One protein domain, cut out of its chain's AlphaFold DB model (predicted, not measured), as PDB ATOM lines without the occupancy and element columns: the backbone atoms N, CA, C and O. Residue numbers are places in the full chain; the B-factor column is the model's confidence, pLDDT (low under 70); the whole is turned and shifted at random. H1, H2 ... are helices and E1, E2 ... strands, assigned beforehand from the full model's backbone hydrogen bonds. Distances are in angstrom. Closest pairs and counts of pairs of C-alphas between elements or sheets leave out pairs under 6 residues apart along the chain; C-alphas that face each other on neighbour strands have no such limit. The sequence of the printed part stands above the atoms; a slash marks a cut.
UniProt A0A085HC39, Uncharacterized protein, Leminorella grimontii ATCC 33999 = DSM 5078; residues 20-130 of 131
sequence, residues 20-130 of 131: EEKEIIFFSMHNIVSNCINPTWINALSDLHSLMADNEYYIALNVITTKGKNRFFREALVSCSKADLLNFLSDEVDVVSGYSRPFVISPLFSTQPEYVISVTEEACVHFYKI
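AT A GLANCE: This is residues 20 to 130 of the 131 residues of an uncharacterized protein of Leminorella grimontii ATCC 33999 = DSM 5078 (UniProt A0A085HC39). A strongly twisted six-stranded sheet has the long helix H1 crossing one face and the shorter helices H2 and H3 on the other, while the small hairpin E3 and E4 lies beyond the sheet at one far end. The printed part has 111 residues, with three named helices and eight named strands in the order H1 E1 H2 E2 E3 E4 E5 H3 E6 E7 E8. The larger sheet runs E1, E8, E7, E6, E2, E5 and is antiparallel throughout, as is the pair E3 and E4; the class is mixed, helices and strands. The whole is compact, with a radius of gyration of the C-alphas of 13.4 A and a rounded outline of 38 by 30 by 28 A.

HOW THE PARTS SIT: Along the printed part come H1, residues 20 to 35; E1, 40 to 42; H2, 45 to 51; E2, 56 to 61; E3, 65 to 67; E4, 70 to 72; E5, 77 to 81; H3, 82 to 92; E6, 103 to 107; E7, 115 to 119; and E8, 125 to 129. H1 is on the larger sheet at a height of 9.2 A and runs across the strands, at 77 degrees to E5 on the local plane; the closest C-alphas of H1 and E7 are those of Met 29 and Val 116, 6.1 A apart. Edge strand E1 is antiparallel to E8, with N 40 and O 127 2.9 A apart, within hydrogen-bond range. H2 and H3 are on the face opposite H1, along E8 at 1 degree and along E2 at 5 degrees on the local plane. They only just touch, with 3 pairs of C-alphas within 8 A, the closest those of Leu 45 and Ser 90 at 7.4 A, and run opposite ways at a shallow tilt of 24 degrees. Within hydrogen-bond range too are N 65 and O 72 of the hairpin E3 and E4, 3.0 A, and N 57 and O 80 of E2 and edge strand E5, 2.9 A. E5, H3 and E6 form a split strand-helix-strand unit, two strands running the same way with E2 between them, and its crossover is right-handed. E6, E7 and E8 form a meander, each strand the antiparallel neighbour of the one before, with N 105 and O 117 2.8 A apart and N 116 and O 128 2.8 A apart. In H3 every O i to N i+4 pair is within hydrogen-bond range; in H1 11 of 12 are, and in H2 1 of 3, beside 4 of 4 O i to N i+3 pairs.

IN THESE COORDINATES: H1 begins at C-alpha 20 (-6.163, 16.233, -0.790) and is 22.2 A long. E2 measures 17.0 A and H3 15.2 A. E8 ends at C-alpha 129 (12.781, 26.393, 10.374).

THE WHOLE: The C-alphas farthest apart are those of Ser 50 and Gly 68, 40.7 A. The printed part has no cut and no long link. Its mean pLDDT is 89.1; residues 94 to 99, between H3 and E6, are under 70.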
ATOM      1  N   GLU A  20      -7.524  16.528  -0.334       92.19
ATOM      2  CA  GLU A  20      -6.163  16.233  -0.790       92.19
ATOM      3  C   GLU A  20      -5.241  17.449  -0.634       92.19
ATOM      4  O   GLU A  20      -4.140  17.319  -0.105       92.19
ATOM      5  N   GLU A  21      -5.704  18.648  -1.009       93.06
ATOM      6  CA  GLU A  21      -4.944  19.889  -0.811       93.06
ATOM      7  C   GLU A  21      -4.660  20.134   0.674       93.06
ATOM      8  O   GLU A  21      -3.535  20.471   1.045       93.06
ATOM      9  N   LYS A  22      -5.660  19.925   1.542       93.44
ATOM     10  CA  LYS A  22      -5.492  20.077   2.992       93.44
ATOM     11  C   LYS A  22      -4.449  19.120   3.545       93.44
ATOM     12  O   LYS A  22      -3.622  19.545   4.345       93.44
ATOM     13  N   GLU A  23      -4.481  17.852   3.136       94.88
ATOM     14  CA  GLU A  23      -3.494  16.863   3.572       94.88
ATOM     15  C   GLU A  23      -2.089  17.233   3.097       94.88
ATOM     16  O   GLU A  23      -1.165  17.218   3.908       94.88
ATOM     17  N   ILE A  24      -1.926  17.633   1.832       95.06
ATOM     18  CA  ILE A  24      -0.631  18.068   1.290       95.06
ATOM     19  C   ILE A  24      -0.085  19.251   2.093       95.06
ATOM     20  O   ILE A  24       1.035  19.187   2.593       95.06
ATOM     21  N   ILE A  25      -0.879  20.311   2.272       96.25
ATOM     22  CA  ILE A  25      -0.443  21.514   2.992       96.25
ATOM     23  C   ILE A  25      -0.115  21.170   4.452       96.25
ATOM     24  O   ILE A  25       0.954  21.521   4.955       96.25
ATOM     25  N   PHE A  26      -1.004  20.444   5.134       96.44
ATOM     26  CA  PHE A  26      -0.813  20.069   6.531       96.44
ATOM     27  C   PHE A  26       0.435  19.207   6.736       96.44
ATOM     28  O   PHE A  26       1.246  19.502   7.615       96.44
ATOM     29  N   PHE A  27       0.627  18.160   5.929       96.00
ATOM     30  CA  PHE A  27       1.786  17.288   6.081       96.00
ATOM     31  C   PHE A  27       3.090  17.967   5.654       96.00
ATOM     32  O   PHE A  27       4.115  17.682   6.271       96.00
ATOM     33  N   SER A  28       3.067  18.924   4.718       96.62
ATOM     34  CA  SER A  28       4.226  19.784   4.442       96.62
ATOM     35  C   SER A  28       4.621  20.618   5.664       96.62
ATOM     36  O   SER A  28       5.802  20.657   6.008       96.62
ATOM     37  N   MET A  29       3.659  21.212   6.385       97.00
ATOM     38  CA  MET A  29       3.941  21.912   7.650       97.00
ATOM     39  C   MET A  29       4.458  20.949   8.731       97.00
ATOM     40  O   MET A  29       5.485  21.191   9.365       97.00
ATOM     41  N   HIS A  30       3.782  19.815   8.921       95.00
ATOM     42  CA  HIS A  30       4.158  18.832   9.938       95.00
ATOM     43  C   HIS A  30       5.550  18.225   9.677       95.00
ATOM     44  O   HIS A  30       6.260  17.861  10.619       95.00
ATOM     45  N   ASN A  31       5.966  18.115   8.414       94.81
ATOM     46  CA  ASN A  31       7.296  17.639   8.049       94.81
ATOM     47  C   ASN A  31       8.399  18.588   8.550       94.81
ATOM     48  O   ASN A  31       9.412  18.113   9.057       94.81
ATOM     49  N   ILE A  32       8.194  19.912   8.493       95.69
ATOM     50  CA  ILE A  32       9.138  20.884   9.076       95.69
ATOM     51  C   ILE A  32       9.261  20.672  10.585       95.69
ATOM     52  O   ILE A  32      10.368  20.553  11.102       95.69
ATOM     53  N   VAL A  33       8.124  20.560  11.280       94.56
ATOM     54  CA  VAL A  33       8.084  20.348  12.737       94.56
ATOM     55  C   VAL A  33       8.809  19.061  13.133       94.56
ATOM     56  O   VAL A  33       9.543  19.045  14.114       94.56
ATOM     57  N   SER A  34       8.640  17.989  12.354       91.50
ATOM     58  CA  SER A  34       9.215  16.671  12.666       91.50
ATOM     59  C   SER A  34      10.720  16.579  12.408       91.50
ATOM     60  O   SER A  34      11.393  15.784  13.056       91.50
ATOM     61  N   ASN A  35      11.243  17.352  11.451       92.00
ATOM     62  CA  ASN A  35      12.651  17.285  11.041       92.00
ATOM     63  C   ASN A  35      13.519  18.396  11.648       92.00
ATOM     64  O   ASN A  35      14.738  18.385  11.484       92.00
ATOM     65  N   CYS A  36      12.919  19.374  12.323       92.06
ATOM     66  CA  CYS A  36      13.661  20.448  12.968       92.06
ATOM     67  C   CYS A  36      14.333  19.940  14.251       92.06
ATOM     68  O   CYS A  36      13.673  19.434  15.156       92.06
ATOM     69  N   ILE A  37      15.653  20.111  14.335       87.94
ATOM     70  CA  ILE A  37      16.451  19.638  15.474       87.94
ATOM     71  C   ILE A  37      16.344  20.604  16.664       87.94
ATOM     72  O   ILE A  37      16.280  20.163  17.806       87.94
ATOM     73  N   ASN A  38      16.308  21.915  16.398       90.06
ATOM     74  CA  ASN A  38      16.372  22.964  17.418       90.06
ATOM     75  C   ASN A  38      15.287  24.029  17.178       90.06
ATOM     76  O   ASN A  38      15.575  25.064  16.570       90.06
ATOM     77  N   PRO A  39      14.039  23.798  17.624       92.81
ATOM     78  CA  PRO A  39      13.004  24.820  17.559       92.81
ATOM     79  C   PRO A  39      13.317  26.000  18.482       92.81
ATOM     80  O   PRO A  39      13.886  25.840  19.564       92.81
ATOM     81  N   THR A  40      12.906  27.194  18.064       93.38
ATOM     82  CA  THR A  40      13.009  28.414  18.874       93.38
ATOM     83  C   THR A  40      11.749  28.575  19.717       93.38
ATOM     84  O   THR A  40      10.638  28.522  19.194       93.38
ATOM     85  N   TRP A  41      11.922  28.783  21.020       91.31
ATOM     86  CA  TRP A  41      10.824  29.026  21.953       91.31
ATOM     87  C   TRP A  41      10.384  30.481  21.902       91.31
ATOM     88  O   TRP A  41      11.219  31.385  21.941       91.31
ATOM     89  N   ILE A  42       9.073  30.694  21.830       89.44
ATOM     90  CA  ILE A  42       8.456  32.016  21.773       89.44
ATOM     91  C   ILE A  42       7.701  32.233  23.081       89.44
ATOM     92  O   ILE A  42       6.727  31.539  23.368       89.44
ATOM     93  N   ASN A  43       8.175  33.184  23.886       82.75
ATOM     94  CA  ASN A  43       7.669  33.395  25.245       82.75
ATOM     95  C   ASN A  43       6.438  34.310  25.287       82.75
ATOM     96  O   ASN A  43       5.688  34.281  26.260       82.75
ATOM     97  N   ALA A  44       6.229  35.124  24.251       78.06
ATOM     98  CA  ALA A  44       5.086  36.017  24.146       78.06
ATOM     99  C   ALA A  44       4.560  36.084  22.706       78.06
ATOM    100  O   ALA A  44       5.331  36.090  21.747       78.06
ATOM    101  N   LEU A  45       3.239  36.225  22.544       78.75
ATOM    102  CA  LEU A  45       2.624  36.437  21.225       78.75
ATOM    103  C   LEU A  45       3.175  37.685  20.509       78.75
ATOM    104  O   LEU A  45       3.219  37.718  19.282       78.75
ATOM    105  N   SER A  46       3.648  38.695  21.246       80.88
ATOM    106  CA  SER A  46       4.305  39.877  20.669       80.88
ATOM    107  C   SER A  46       5.568  39.532  19.880       80.88
ATOM    108  O   SER A  46       5.843  40.156  18.857       80.88
ATOM    109  N   ASP A  47       6.315  38.519  20.317       84.56
ATOM    110  CA  ASP A  47       7.544  38.083  19.651       84.56
ATOM    111  C   ASP A  47       7.220  37.378  18.326       84.56
ATOM    112  O   ASP A  47       7.980  37.460  17.358       84.56
ATOM    113  N   LEU A  48       6.036  36.758  18.247       84.44
ATOM    114  CA  LEU A  48       5.534  36.119  17.036       84.44
ATOM    115  C   LEU A  48       5.337  37.129  15.899       84.44
ATOM    116  O   LEU A  48       5.682  36.841  14.753       84.44
ATOM    117  N   HIS A  49       4.850  38.335  16.213       85.38
ATOM    118  CA  HIS A  49       4.639  39.389  15.217       85.38
ATOM    119  C   HIS A  49       5.931  39.744  14.464       85.38
ATOM    120  O   HIS A  49       5.882  39.998  13.259       85.38
ATOM    121  N   SER A  50       7.075  39.744  15.152       85.75
ATOM    122  CA  SER A  50       8.381  40.067  14.565       85.75
ATOM    123  C   SER A  50       8.955  38.933  13.710       85.75
ATOM    124  O   SER A  50       9.720  39.194  12.787       85.75
ATOM    125  N   LEU A  51       8.582  37.683  13.998       88.19
ATOM    126  CA  LEU A  51       9.022  36.499  13.247       88.19
ATOM    127  C   LEU A  51       8.163  36.221  12.014       88.19
ATOM    128  O   LEU A  51       8.639  35.654  11.033       88.19
ATOM    129  N   MET A  52       6.894  36.616  12.066       92.12
ATOM    130  CA  MET A  52       5.951  36.501  10.964       92.12
ATOM    131  C   MET A  52       6.253  37.554   9.887       92.12
ATOM    132  O   MET A  52       5.715  38.661   9.924       92.12
ATOM    133  N   ALA A  53       7.137  37.233   8.943       90.75
ATOM    134  CA  ALA A  53       7.577  38.164   7.898       90.75
ATOM    135  C   ALA A  53       6.569  38.349   6.746       90.75
ATOM    136  O   ALA A  53       6.630  39.341   6.022       90.75
ATOM    137  N   ASP A  54       5.647  37.406   6.579       94.31
ATOM    138  CA  ASP A  54       4.741  37.319   5.440       94.31
ATOM    139  C   ASP A  54       3.411  38.027   5.708       94.31
ATOM    140  O   ASP A  54       3.044  38.338   6.842       94.31
ATOM    141  N   ASN A  55       2.658  38.289   4.640       92.94
ATOM    142  CA  ASN A  55       1.357  38.956   4.747       92.94
ATOM    143  C   ASN A  55       0.194  37.977   4.928       92.94
ATOM    144  O   ASN A  55      -0.848  38.363   5.461       92.94
ATOM    145  N   GLU A  56       0.353  36.732   4.482       93.50
ATOM    146  CA  GLU A  56      -0.698  35.718   4.488       93.50
ATOM    147  C   GLU A  56      -0.162  34.381   5.005       93.50
ATOM    148  O   GLU A  56       0.969  33.987   4.715       93.50
ATOM    149  N   TYR A  57      -1.015  33.667   5.741       95.00
ATOM    150  CA  TYR A  57      -0.675  32.429   6.434       95.00
ATOM    151  C   TYR A  57      -1.739  31.355   6.254       95.00
ATOM    152  O   TYR A  57      -2.938  31.644   6.250       95.00
ATOM    153  N   TYR A  58      -1.294  30.103   6.188       95.25
ATOM    154  CA  TYR A  58      -2.115  28.943   6.499       95.25
ATOM    155  C   TYR A  58      -2.170  28.740   8.013       95.25
ATOM    156  O   TYR A  58      -1.153  28.850   8.696       95.25
ATOM    157  N   ILE A  59      -3.343  28.367   8.519       94.00
ATOM    158  CA  ILE A  59      -3.535  27.857   9.878       94.00
ATOM    159  C   ILE A  59      -4.397  26.595   9.836       94.00
ATOM    160  O   ILE A  59      -5.403  26.524   9.123       94.00
ATOM    161  N   ALA A  60      -3.994  25.592  10.612       93.62
ATOM    162  CA  ALA A  60      -4.714  24.340  10.775       93.62
ATOM    163  C   ALA A  60      -4.697  23.880  12.236       93.62
ATOM    164  O   ALA A  60      -3.734  24.118  12.966       93.62
ATOM    165  N   LEU A  61      -5.751  23.172  12.650       92.19
ATOM    166  CA  LEU A  61      -5.716  22.421  13.905       92.19
ATOM    167  C   LEU A  61      -4.667  21.313  13.800       92.19
ATOM    168  O   LEU A  61      -4.690  20.528  12.859       92.19
ATOM    169  N   ASN A  62      -3.777  21.197  14.776       92.50
ATOM    170  CA  ASN A  62      -2.762  20.152  14.795       92.50
ATOM    171  C   ASN A  62      -3.320  18.842  15.367       92.50
ATOM    172  O   ASN A  62      -2.926  18.383  16.436       92.50
ATOM    173  N   VAL A  63      -4.283  18.254  14.655       89.81
ATOM    174  CA  VAL A  63      -4.925  16.991  15.029       89.81
ATOM    175  C   VAL A  63      -4.830  16.019  13.865       89.81
ATOM    176  O   VAL A  63      -5.333  16.264  12.769       89.81
ATOM    177  N   ILE A  64      -4.192  14.881  14.124       90.44
ATOM    178  CA  ILE A  64      -3.960  13.839  13.126       90.44
ATOM    179  C   ILE A  64      -4.787  12.625  13.488       90.44
ATOM    180  O   ILE A  64      -4.706  12.104  14.599       90.44
ATOM    181  N   THR A  65      -5.556  12.139  12.520       88.94
ATOM    182  CA  THR A  65      -6.294  10.886  12.670       88.94
ATOM    183  C   THR A  65      -5.463   9.741  12.112       88.94
ATOM    184  O   THR A  65      -4.910   9.841  11.016       88.94
ATOM    185  N   THR A  66      -5.397   8.623  12.829       88.56
ATOM    186  CA  THR A  66      -4.714   7.411  12.366       88.56
ATOM    187  C   THR A  66      -5.720   6.304  12.062       88.56
ATOM    188  O   THR A  66      -6.714   6.119  12.763       88.56
ATOM    189  N   LYS A  67      -5.472   5.549  10.987       88.62
ATOM    190  CA  LYS A  67      -6.194   4.306  10.682       88.62
ATOM    191  C   LYS A  67      -5.174   3.243  10.292       88.62
ATOM    192  O   LYS A  67      -4.653   3.241   9.175       88.62
ATOM    193  N   GLY A  68      -4.870   2.346  11.227       92.38
ATOM    194  CA  GLY A  68      -3.746   1.419  11.088       92.38
ATOM    195  C   GLY A  68      -2.423   2.186  11.029       92.38
ATOM    196  O   GLY A  68      -2.153   3.009  11.898       92.38
ATOM    197  N   LYS A  69      -1.617   1.943   9.990       88.38
ATOM    198  CA  LYS A  69      -0.338   2.645   9.764       88.38
ATOM    199  C   LYS A  69      -0.486   3.987   9.033       88.38
ATOM    200  O   LYS A  69       0.489   4.721   8.916       88.38
ATOM    201  N   ASN A  70      -1.684   4.306   8.543       88.38
ATOM    202  CA  ASN A  70      -1.916   5.499   7.736       88.38
ATOM    203  C   ASN A  70      -2.327   6.682   8.620       88.38
ATOM    204  O   ASN A  70      -3.155   6.528   9.524       88.38
ATOM    205  N   ARG A  71      -1.762   7.858   8.332       89.56
ATOM    206  CA  ARG A  71      -2.069   9.143   8.976       89.56
ATOM    207  C   ARG A  71      -2.881   9.993   8.002       89.56
ATOM    208  O   ARG A  71      -2.543  10.033   6.826       89.56
ATOM    209  N   PHE A  72      -3.913  10.662   8.502       90.56
ATOM    210  CA  PHE A  72      -4.816  11.505   7.717       90.56
ATOM    211  C   PHE A  72      -5.045  12.837   8.416       90.56
ATOM    212  O   PHE A  72      -5.105  12.894   9.651       90.56
ATOM    213  N   PHE A  73      -5.258  13.879   7.620       91.94
ATOM    214  CA  PHE A  73      -5.672  15.188   8.105       91.94
ATOM    215  C   PHE A  73      -7.065  15.520   7.565       91.94
ATOM    216  O   PHE A  73      -7.302  15.549   6.361       91.94
ATOM    217  N   ARG A  74      -8.023  15.724   8.474       86.12
ATOM    218  CA  ARG A  74      -9.443  15.954   8.138       86.12
ATOM    219  C   ARG A  74     -10.043  17.172   8.830       86.12
ATOM    220  O   ARG A  74     -11.247  17.406   8.721       86.12
ATOM    221  N   GLU A  75      -9.217  17.919   9.550       88.00
ATOM    222  CA  GLU A  75      -9.661  19.104  10.265       88.00
ATOM    223  C   GLU A  75      -9.748  20.325   9.346       88.00
ATOM    224  O   GLU A  75      -9.506  20.276   8.134       88.00
ATOM    225  N   ALA A  76     -10.166  21.441   9.935       85.12
ATOM    226  CA  ALA A  76     -10.188  22.713   9.248       85.12
ATOM    227  C   ALA A  76      -8.756  23.202   8.968       85.12
ATOM    228  O   ALA A  76      -7.880  23.153   9.831       85.12
ATOM    229  N   LEU A  77      -8.571  23.708   7.751       90.56
ATOM    230  CA  LEU A  77      -7.403  24.445   7.292       90.56
ATOM    231  C   LEU A  77      -7.923  25.641   6.511       90.56
ATOM    232  O   LEU A  77      -8.821  25.487   5.677       90.56
ATOM    233  N   VAL A  78      -7.389  26.816   6.817       91.69
ATOM    234  CA  VAL A  78      -7.782  28.077   6.188       91.69
ATOM    235  C   VAL A  78      -6.553  28.937   5.909       91.69
ATOM    236  O   VAL A  78      -5.509  28.757   6.533       91.69
ATOM    237  N   SER A  79      -6.689  29.872   4.970       92.44
ATOM    238  CA  SER A  79      -5.706  30.925   4.701       92.44
ATOM    239  C   SER A  79      -6.228  32.278   5.176       92.44
ATOM    240  O   SER A  79      -7.395  32.598   4.953       92.44
ATOM    241  N   CYS A  80      -5.383  33.093   5.791       91.75
ATOM    242  CA  CYS A  80      -5.775  34.375   6.375       91.75
ATOM    243  C   CYS A  80      -4.652  35.407   6.283       91.75
ATOM    244  O   CYS A  80      -3.503  35.057   6.011       91.75
ATOM    245  N   SER A  81      -4.987  36.678   6.512       92.31
ATOM    246  CA  SER A  81      -3.973  37.721   6.650       92.31
ATOM    247  C   SER A  81      -3.228  37.578   7.981       92.31
ATOM    248  O   SER A  81      -3.773  37.067   8.963       92.31
ATOM    249  N   LYS A  82      -1.994  38.085   8.042       92.62
ATOM    250  CA  LYS A  82      -1.213  38.181   9.284       92.62
ATOM    251  C   LYS A  82      -1.985  38.892  10.400       92.62
ATOM    252  O   LYS A  82      -1.945  38.452  11.544       92.62
ATOM    253  N   ALA A  83      -2.672  39.987  10.071       90.19
ATOM    254  CA  ALA A  83      -3.402  40.791  11.048       90.19
ATOM    255  C   ALA A  83      -4.569  40.006  11.667       90.19
ATOM    256  O   ALA A  83      -4.688  39.953  12.889       90.19
ATOM    257  N   ASP A  84      -5.376  39.339  10.837       90.12
ATOM    258  CA  ASP A  84      -6.505  38.531  11.316       90.12
ATOM    259  C   ASP A  84      -6.030  37.334  12.140       90.12
ATOM    260  O   ASP A  84      -6.634  37.002  13.158       90.12
ATOM    261  N   LEU A  85      -4.925  36.707  11.723       91.31
ATOM    262  CA  LEU A  85      -4.318  35.598  12.445       91.31
ATOM    263  C   LEU A  85      -3.854  36.013  13.841       91.31
ATOM    264  O   LEU A  85      -4.141  35.316  14.808       91.31
ATOM    265  N   LEU A  86      -3.156  37.142  13.960       89.75
ATOM    266  CA  LEU A  86      -2.668  37.616  15.254       89.75
ATOM    267  C   LEU A  86      -3.810  37.994  16.198       89.75
ATOM    268  O   LEU A  86      -3.752  37.622  17.366       89.75
ATOM    269  N   ASN A  87      -4.853  38.656  15.688       87.81
ATOM    270  CA  ASN A  87      -6.053  38.962  16.471       87.81
ATOM    271  C   ASN A  87      -6.752  37.683  16.956       87.81
ATOM    272  O   ASN A  87      -7.142  37.570  18.112       87.81
ATOM    273  N   PHE A  88      -6.868  36.679  16.088       87.44
ATOM    274  CA  PHE A  88      -7.437  35.390  16.466       87.44
ATOM    275  C   PHE A  88      -6.591  34.665  17.519       87.44
ATOM    276  O   PHE A  88      -7.135  34.102  18.466       87.44
ATOM    277  N   LEU A  89      -5.261  34.691  17.389       87.06
ATOM    278  CA  LEU A  89      -4.374  34.066  18.368       87.06
ATOM    279  C   LEU A  89      -4.409  34.779  19.718       87.06
ATOM    280  O   LEU A  89      -4.308  34.097  20.730       87.06
ATOM    281  N   SER A  90      -4.577  36.104  19.764       84.19
ATOM    282  CA  SER A  90      -4.727  36.808  21.045       84.19
ATOM    283  C   SER A  90      -6.001  36.424  21.798       84.19
ATOM    284  O   SER A  90      -6.006  36.505  23.023       84.19
ATOM    285  N   ASP A  91      -7.043  35.988  21.087       80.31
ATOM    286  CA  ASP A  91      -8.307  35.554  21.691       80.31
ATOM    287  C   ASP A  91      -8.300  34.061  22.069       80.31
ATOM    288  O   ASP A  91      -8.891  33.673  23.077       80.31
ATOM    289  N   GLU A  92      -7.654  33.207  21.266       76.94
ATOM    290  CA  GLU A  92      -7.677  31.744  21.447       76.94
ATOM    291  C   GLU A  92      -6.496  31.192  22.254       76.94
ATOM    292  O   GLU A  92      -6.623  30.136  22.878       76.94
ATOM    293  N   VAL A  93      -5.342  31.866  22.234       73.69
ATOM    294  CA  VAL A  93      -4.169  31.464  23.016       73.69
ATOM    295  C   VAL A  93      -4.236  32.164  24.363       73.69
ATOM    296  O   VAL A  93      -3.671  33.238  24.575       73.69
ATOM    297  N   ASP A  94      -4.931  31.526  25.296       66.75
ATOM    298  CA  ASP A  94      -5.000  32.002  26.668       66.75
ATOM    299  C   ASP A  94      -3.747  31.573  27.443       66.75
ATOM    300  O   ASP A  94      -3.687  30.530  28.098       66.75
ATOM    301  N   VAL A  95      -2.722  32.422  27.373       61.19
ATOM    302  CA  VAL A  95      -1.469  32.254  28.124       61.19
ATOM    303  C   VAL A  95      -1.711  32.288  29.644       61.19
ATOM    304  O   VAL A  95      -0.903  31.761  30.405       61.19
ATOM    305  N   VAL A  96      -2.826  32.872  30.109       57.97
ATOM    306  CA  VAL A  96      -3.161  32.982  31.538       57.97
ATOM    307  C   VAL A  96      -3.780  31.690  32.066       57.97
ATOM    308  O   VAL A  96      -3.416  31.254  33.159       57.97
ATOM    309  N   SER A  97      -4.681  31.050  31.314       60.69
ATOM    310  CA  SER A  97      -5.180  29.715  31.679       60.69
ATOM    311  C   SER A  97      -4.212  28.588  31.319       60.69
ATOM    312  O   SER A  97      -4.333  27.497  31.877       60.69
ATOM    313  N   GLY A  98      -3.242  28.851  30.437       65.12
ATOM    314  CA  GLY A  98      -2.216  27.891  30.029       65.12
ATOM    315  C   GLY A  98      -2.741  26.795  29.104       65.12
ATOM    316  O   GLY A  98      -2.106  25.750  28.990       65.12
ATOM    317  N   TYR A  99      -3.895  27.012  28.467       68.56
ATOM    318  CA  TYR A  99      -4.495  26.054  27.547       68.56
ATOM    319  C   TYR A  99      -4.858  26.700  26.214       68.56
ATOM    320  O   TYR A  99      -5.498  27.746  26.158       68.56
ATOM    321  N   SER A 100      -4.502  26.020  25.130       79.88
ATOM    322  CA  SER A 100      -4.873  26.383  23.765       79.88
ATOM    323  C   SER A 100      -5.339  25.144  23.015       79.88
ATOM    324  O   SER A 100      -5.056  24.002  23.379       79.88
ATOM    325  N   ARG A 101      -6.045  25.347  21.905       86.31
ATOM    326  CA  ARG A 101      -6.107  24.299  20.885       86.31
ATOM    327  C   ARG A 101      -4.734  24.185  20.227       86.31
ATOM    328  O   ARG A 101      -4.075  25.209  20.036       86.31
ATOM    329  N   PRO A 102      -4.300  22.975  19.856       90.56
ATOM    330  CA  PRO A 102      -3.023  22.834  19.201       90.56
ATOM    331  C   PRO A 102      -3.176  23.282  17.744       90.56
ATOM    332  O   PRO A 102      -4.075  22.820  17.032       90.56
ATOM    333  N   PHE A 103      -2.312  24.186  17.294       93.25
ATOM    334  CA  PHE A 103      -2.334  24.744  15.942       93.25
ATOM    335  C   PHE A 103      -0.980  24.577  15.263       93.25
ATOM    336  O   PHE A 103       0.061  24.616  15.913       93.25
ATOM    337  N   VAL A 104      -1.001  24.448  13.939       95.94
ATOM    338  CA  VAL A 104       0.173  24.653  13.084       95.94
ATOM    339  C   VAL A 104      -0.117  25.766  12.093       95.94
ATOM    340  O   VAL A 104      -1.204  25.839  11.513       95.94
ATOM    341  N   ILE A 105       0.859  26.649  11.934       96.19
ATOM    342  CA  ILE A 105       0.762  27.882  11.162       96.19
ATOM    343  C   ILE A 105       1.993  27.978  10.269       96.19
ATOM    344  O   ILE A 105       3.105  27.693  10.707       96.19
ATOM    345  N   SER A 106       1.823  28.417   9.030       97.31
ATOM    346  CA  SER A 106       2.947  28.720   8.140       97.31
ATOM    347  C   SER A 106       2.575  29.816   7.151       97.31
ATOM    348  O   SER A 106       1.381  30.029   6.931       97.31
ATOM    349  N   PRO A 107       3.548  30.518   6.551       96.38
ATOM    350  CA  PRO A 107       3.283  31.368   5.394       96.38
ATOM    351  C   PRO A 107       2.560  30.597   4.298       96.38
ATOM    352  O   PRO A 107       2.670  29.373   4.219       96.38
ATOM    353  N   LEU A 108       1.866  31.291   3.402       95.12
ATOM    354  CA  LEU A 108       1.435  30.648   2.162       95.12
ATOM    355  C   LEU A 108       2.652  30.115   1.392       95.12
ATOM    356  O   LEU A 108       3.668  30.787   1.250       95.12
ATOM    357  N   PHE A 109       2.529  28.902   0.861       94.75
ATOM    358  CA  PHE A 109       3.571  28.248   0.076       94.75
ATOM    359  C   PHE A 109       2.974  27.420  -1.064       94.75
ATOM    360  O   PHE A 109       1.811  27.010  -1.008       94.75
ATOM    361  N   SER A 110       3.788  27.154  -2.090       89.12
ATOM    362  CA  SER A 110       3.431  26.289  -3.225       89.12
ATOM    363  C   SER A 110       3.953  24.858  -3.087       89.12
ATOM    364  O   SER A 110       3.299  23.928  -3.544       89.12
ATOM    365  N   THR A 111       5.123  24.680  -2.464       88.38
ATOM    366  CA  THR A 111       5.801  23.376  -2.362       88.38
ATOM    367  C   THR A 111       6.050  22.992  -0.906       88.38
ATOM    368  O   THR A 111       5.580  21.955  -0.446       88.38
ATOM    369  N   GLN A 112       6.748  23.852  -0.162       93.00
ATOM    370  CA  GLN A 112       7.034  23.671   1.259       93.00
ATOM    371  C   GLN A 112       7.067  25.046   1.947       93.00
ATOM    372  O   GLN A 112       7.467  26.019   1.302       93.00
ATOM    373  N   PRO A 113       6.700  25.138   3.234       95.62
ATOM    374  CA  PRO A 113       6.820  26.378   3.989       95.62
ATOM    375  C   PRO A 113       8.274  26.680   4.374       95.62
ATOM    376  O   PRO A 113       9.044  25.780   4.713       95.62
ATOM    377  N   GLU A 114       8.639  27.962   4.381       93.69
ATOM    378  CA  GLU A 114       9.960  28.406   4.850       93.69
ATOM    379  C   GLU A 114      10.148  28.199   6.357       93.69
ATOM    380  O   GLU A 114      11.254  27.927   6.826       93.69
ATOM    381  N   TYR A 115       9.062  28.321   7.115       95.75
ATOM    382  CA  TYR A 115       9.012  28.083   8.551       95.75
ATOM    383  C   TYR A 115       7.604  27.670   8.975       95.75
ATOM    384  O   TYR A 115       6.620  27.897   8.268       95.75
ATOM    385  N   VAL A 116       7.512  27.062  10.153       97.38
ATOM    386  CA  VAL A 116       6.255  26.658  10.780       97.38
ATOM    387  C   VAL A 116       6.245  27.143  12.217       97.38
ATOM    388  O   VAL A 116       7.237  27.034  12.928       97.38
ATOM    389  N   ILE A 117       5.111  27.664  12.654       96.31
ATOM    390  CA  ILE A 117       4.828  27.972  14.049       96.31
ATOM    391  C   ILE A 117       3.892  26.878  14.567       96.31
ATOM    392  O   ILE A 117       2.875  26.586  13.936       96.31
ATOM    393  N   SER A 118       4.228  26.272  15.703       94.81
ATOM    394  CA  SER A 118       3.348  25.344  16.419       94.81
ATOM    395  C   SER A 118       2.893  25.980  17.721       94.81
ATOM    396  O   SER A 118       3.722  26.475  18.487       94.81
ATOM    397  N   VAL A 119       1.594  25.924  17.980       92.19
ATOM    398  CA  VAL A 119       0.996  26.227  19.281       92.19
ATOM    399  C   VAL A 119       0.564  24.897  19.890       92.19
ATOM    400  O   VAL A 119      -0.134  24.130  19.224       92.19
ATOM    401  N   THR A 120       1.003  24.584  21.109       90.00
ATOM    402  CA  THR A 120       0.663  23.320  21.789       90.00
ATOM    403  C   THR A 120      -0.610  23.443  22.625       90.00
ATOM    404  O   THR A 120      -1.177  24.527  22.763       90.00
ATOM    405  N   GLU A 121      -1.075  22.321  23.183       87.25
ATOM    406  CA  GLU A 121      -2.238  22.321  24.078       87.25
ATOM    407  C   GLU A 121      -1.984  23.123  25.358       87.25
ATOM    408  O   GLU A 121      -2.900  23.746  25.876       87.25
ATOM    409  N   GLU A 122      -0.734  23.184  25.814       86.44
ATOM    410  CA  GLU A 122      -0.257  23.946  26.976       86.44
ATOM    411  C   GLU A 122       0.045  25.419  26.643       86.44
ATOM    412  O   GLU A 122       0.844  26.068  27.319       86.44
ATOM    413  N   ALA A 123      -0.518  25.929  25.539       82.31
ATOM    414  CA  ALA A 123      -0.306  27.285  25.026       82.31
ATOM    415  C   ALA A 123       1.174  27.658  24.774       82.31
ATOM    416  O   ALA A 123       1.514  28.838  24.667       82.31
ATOM    417  N   CYS A 124       2.065  26.671  24.626       87.31
ATOM    418  CA  CYS A 124       3.464  26.916  24.283       87.31
ATOM    419  C   CYS A 124       3.604  27.188  22.785       87.31
ATOM    420  O   CYS A 124       3.065  26.448  21.957       87.31
ATOM    421  N   VAL A 125       4.372  28.219  22.430       91.19
ATOM    422  CA  VAL A 125       4.592  28.623  21.040       91.19
ATOM    423  C   VAL A 125       6.028  28.312  20.629       91.19
ATOM    424  O   VAL A 125       6.991  28.739  21.265       91.19
ATOM    425  N   HIS A 126       6.167  27.571  19.535       93.44
ATOM    426  CA  HIS A 126       7.449  27.129  18.999       93.44
ATOM    427  C   HIS A 126       7.578  27.531  17.534       93.44
ATOM    428  O   HIS A 126       6.656  27.326  16.743       93.44
ATOM    429  N   PHE A 127       8.739  28.053  17.161       95.06
ATOM    430  CA  PHE A 127       9.089  28.403  15.792       95.06
ATOM    431  C   PHE A 127      10.088  27.390  15.225       95.06
ATOM    432  O   PHE A 127      11.153  27.148  15.798       95.06
ATOM    433  N   TYR A 128       9.748  26.813  14.077       95.69
ATOM    434  CA  TYR A 128      10.504  25.777  13.386       95.69
ATOM    435  C   TYR A 128      10.936  26.287  12.017       95.69
ATOM    436  O   TYR A 128      10.115  26.757  11.233       95.69
ATOM    437  N   LYS A 129      12.215  26.119  11.696       92.31
ATOM    438  CA  LYS A 129      12.781  26.393  10.374       92.31
ATOM    439  C   LYS A 129      13.768  25.282  10.028       92.31
ATOM    440  O   LYS A 129      14.434  24.755  10.923       92.31
ATOM    441  N   ILE A 130      13.824  24.890   8.756       82.44
ATOM    442  CA  ILE A 130      14.877  23.994   8.266       82.44
ATOM    443  C   ILE A 130      16.097  24.867   7.967       82.44
ATOM    444  O   ILE A 130      15.977  25.855   7.241       82.44
TER     445      ILE A 130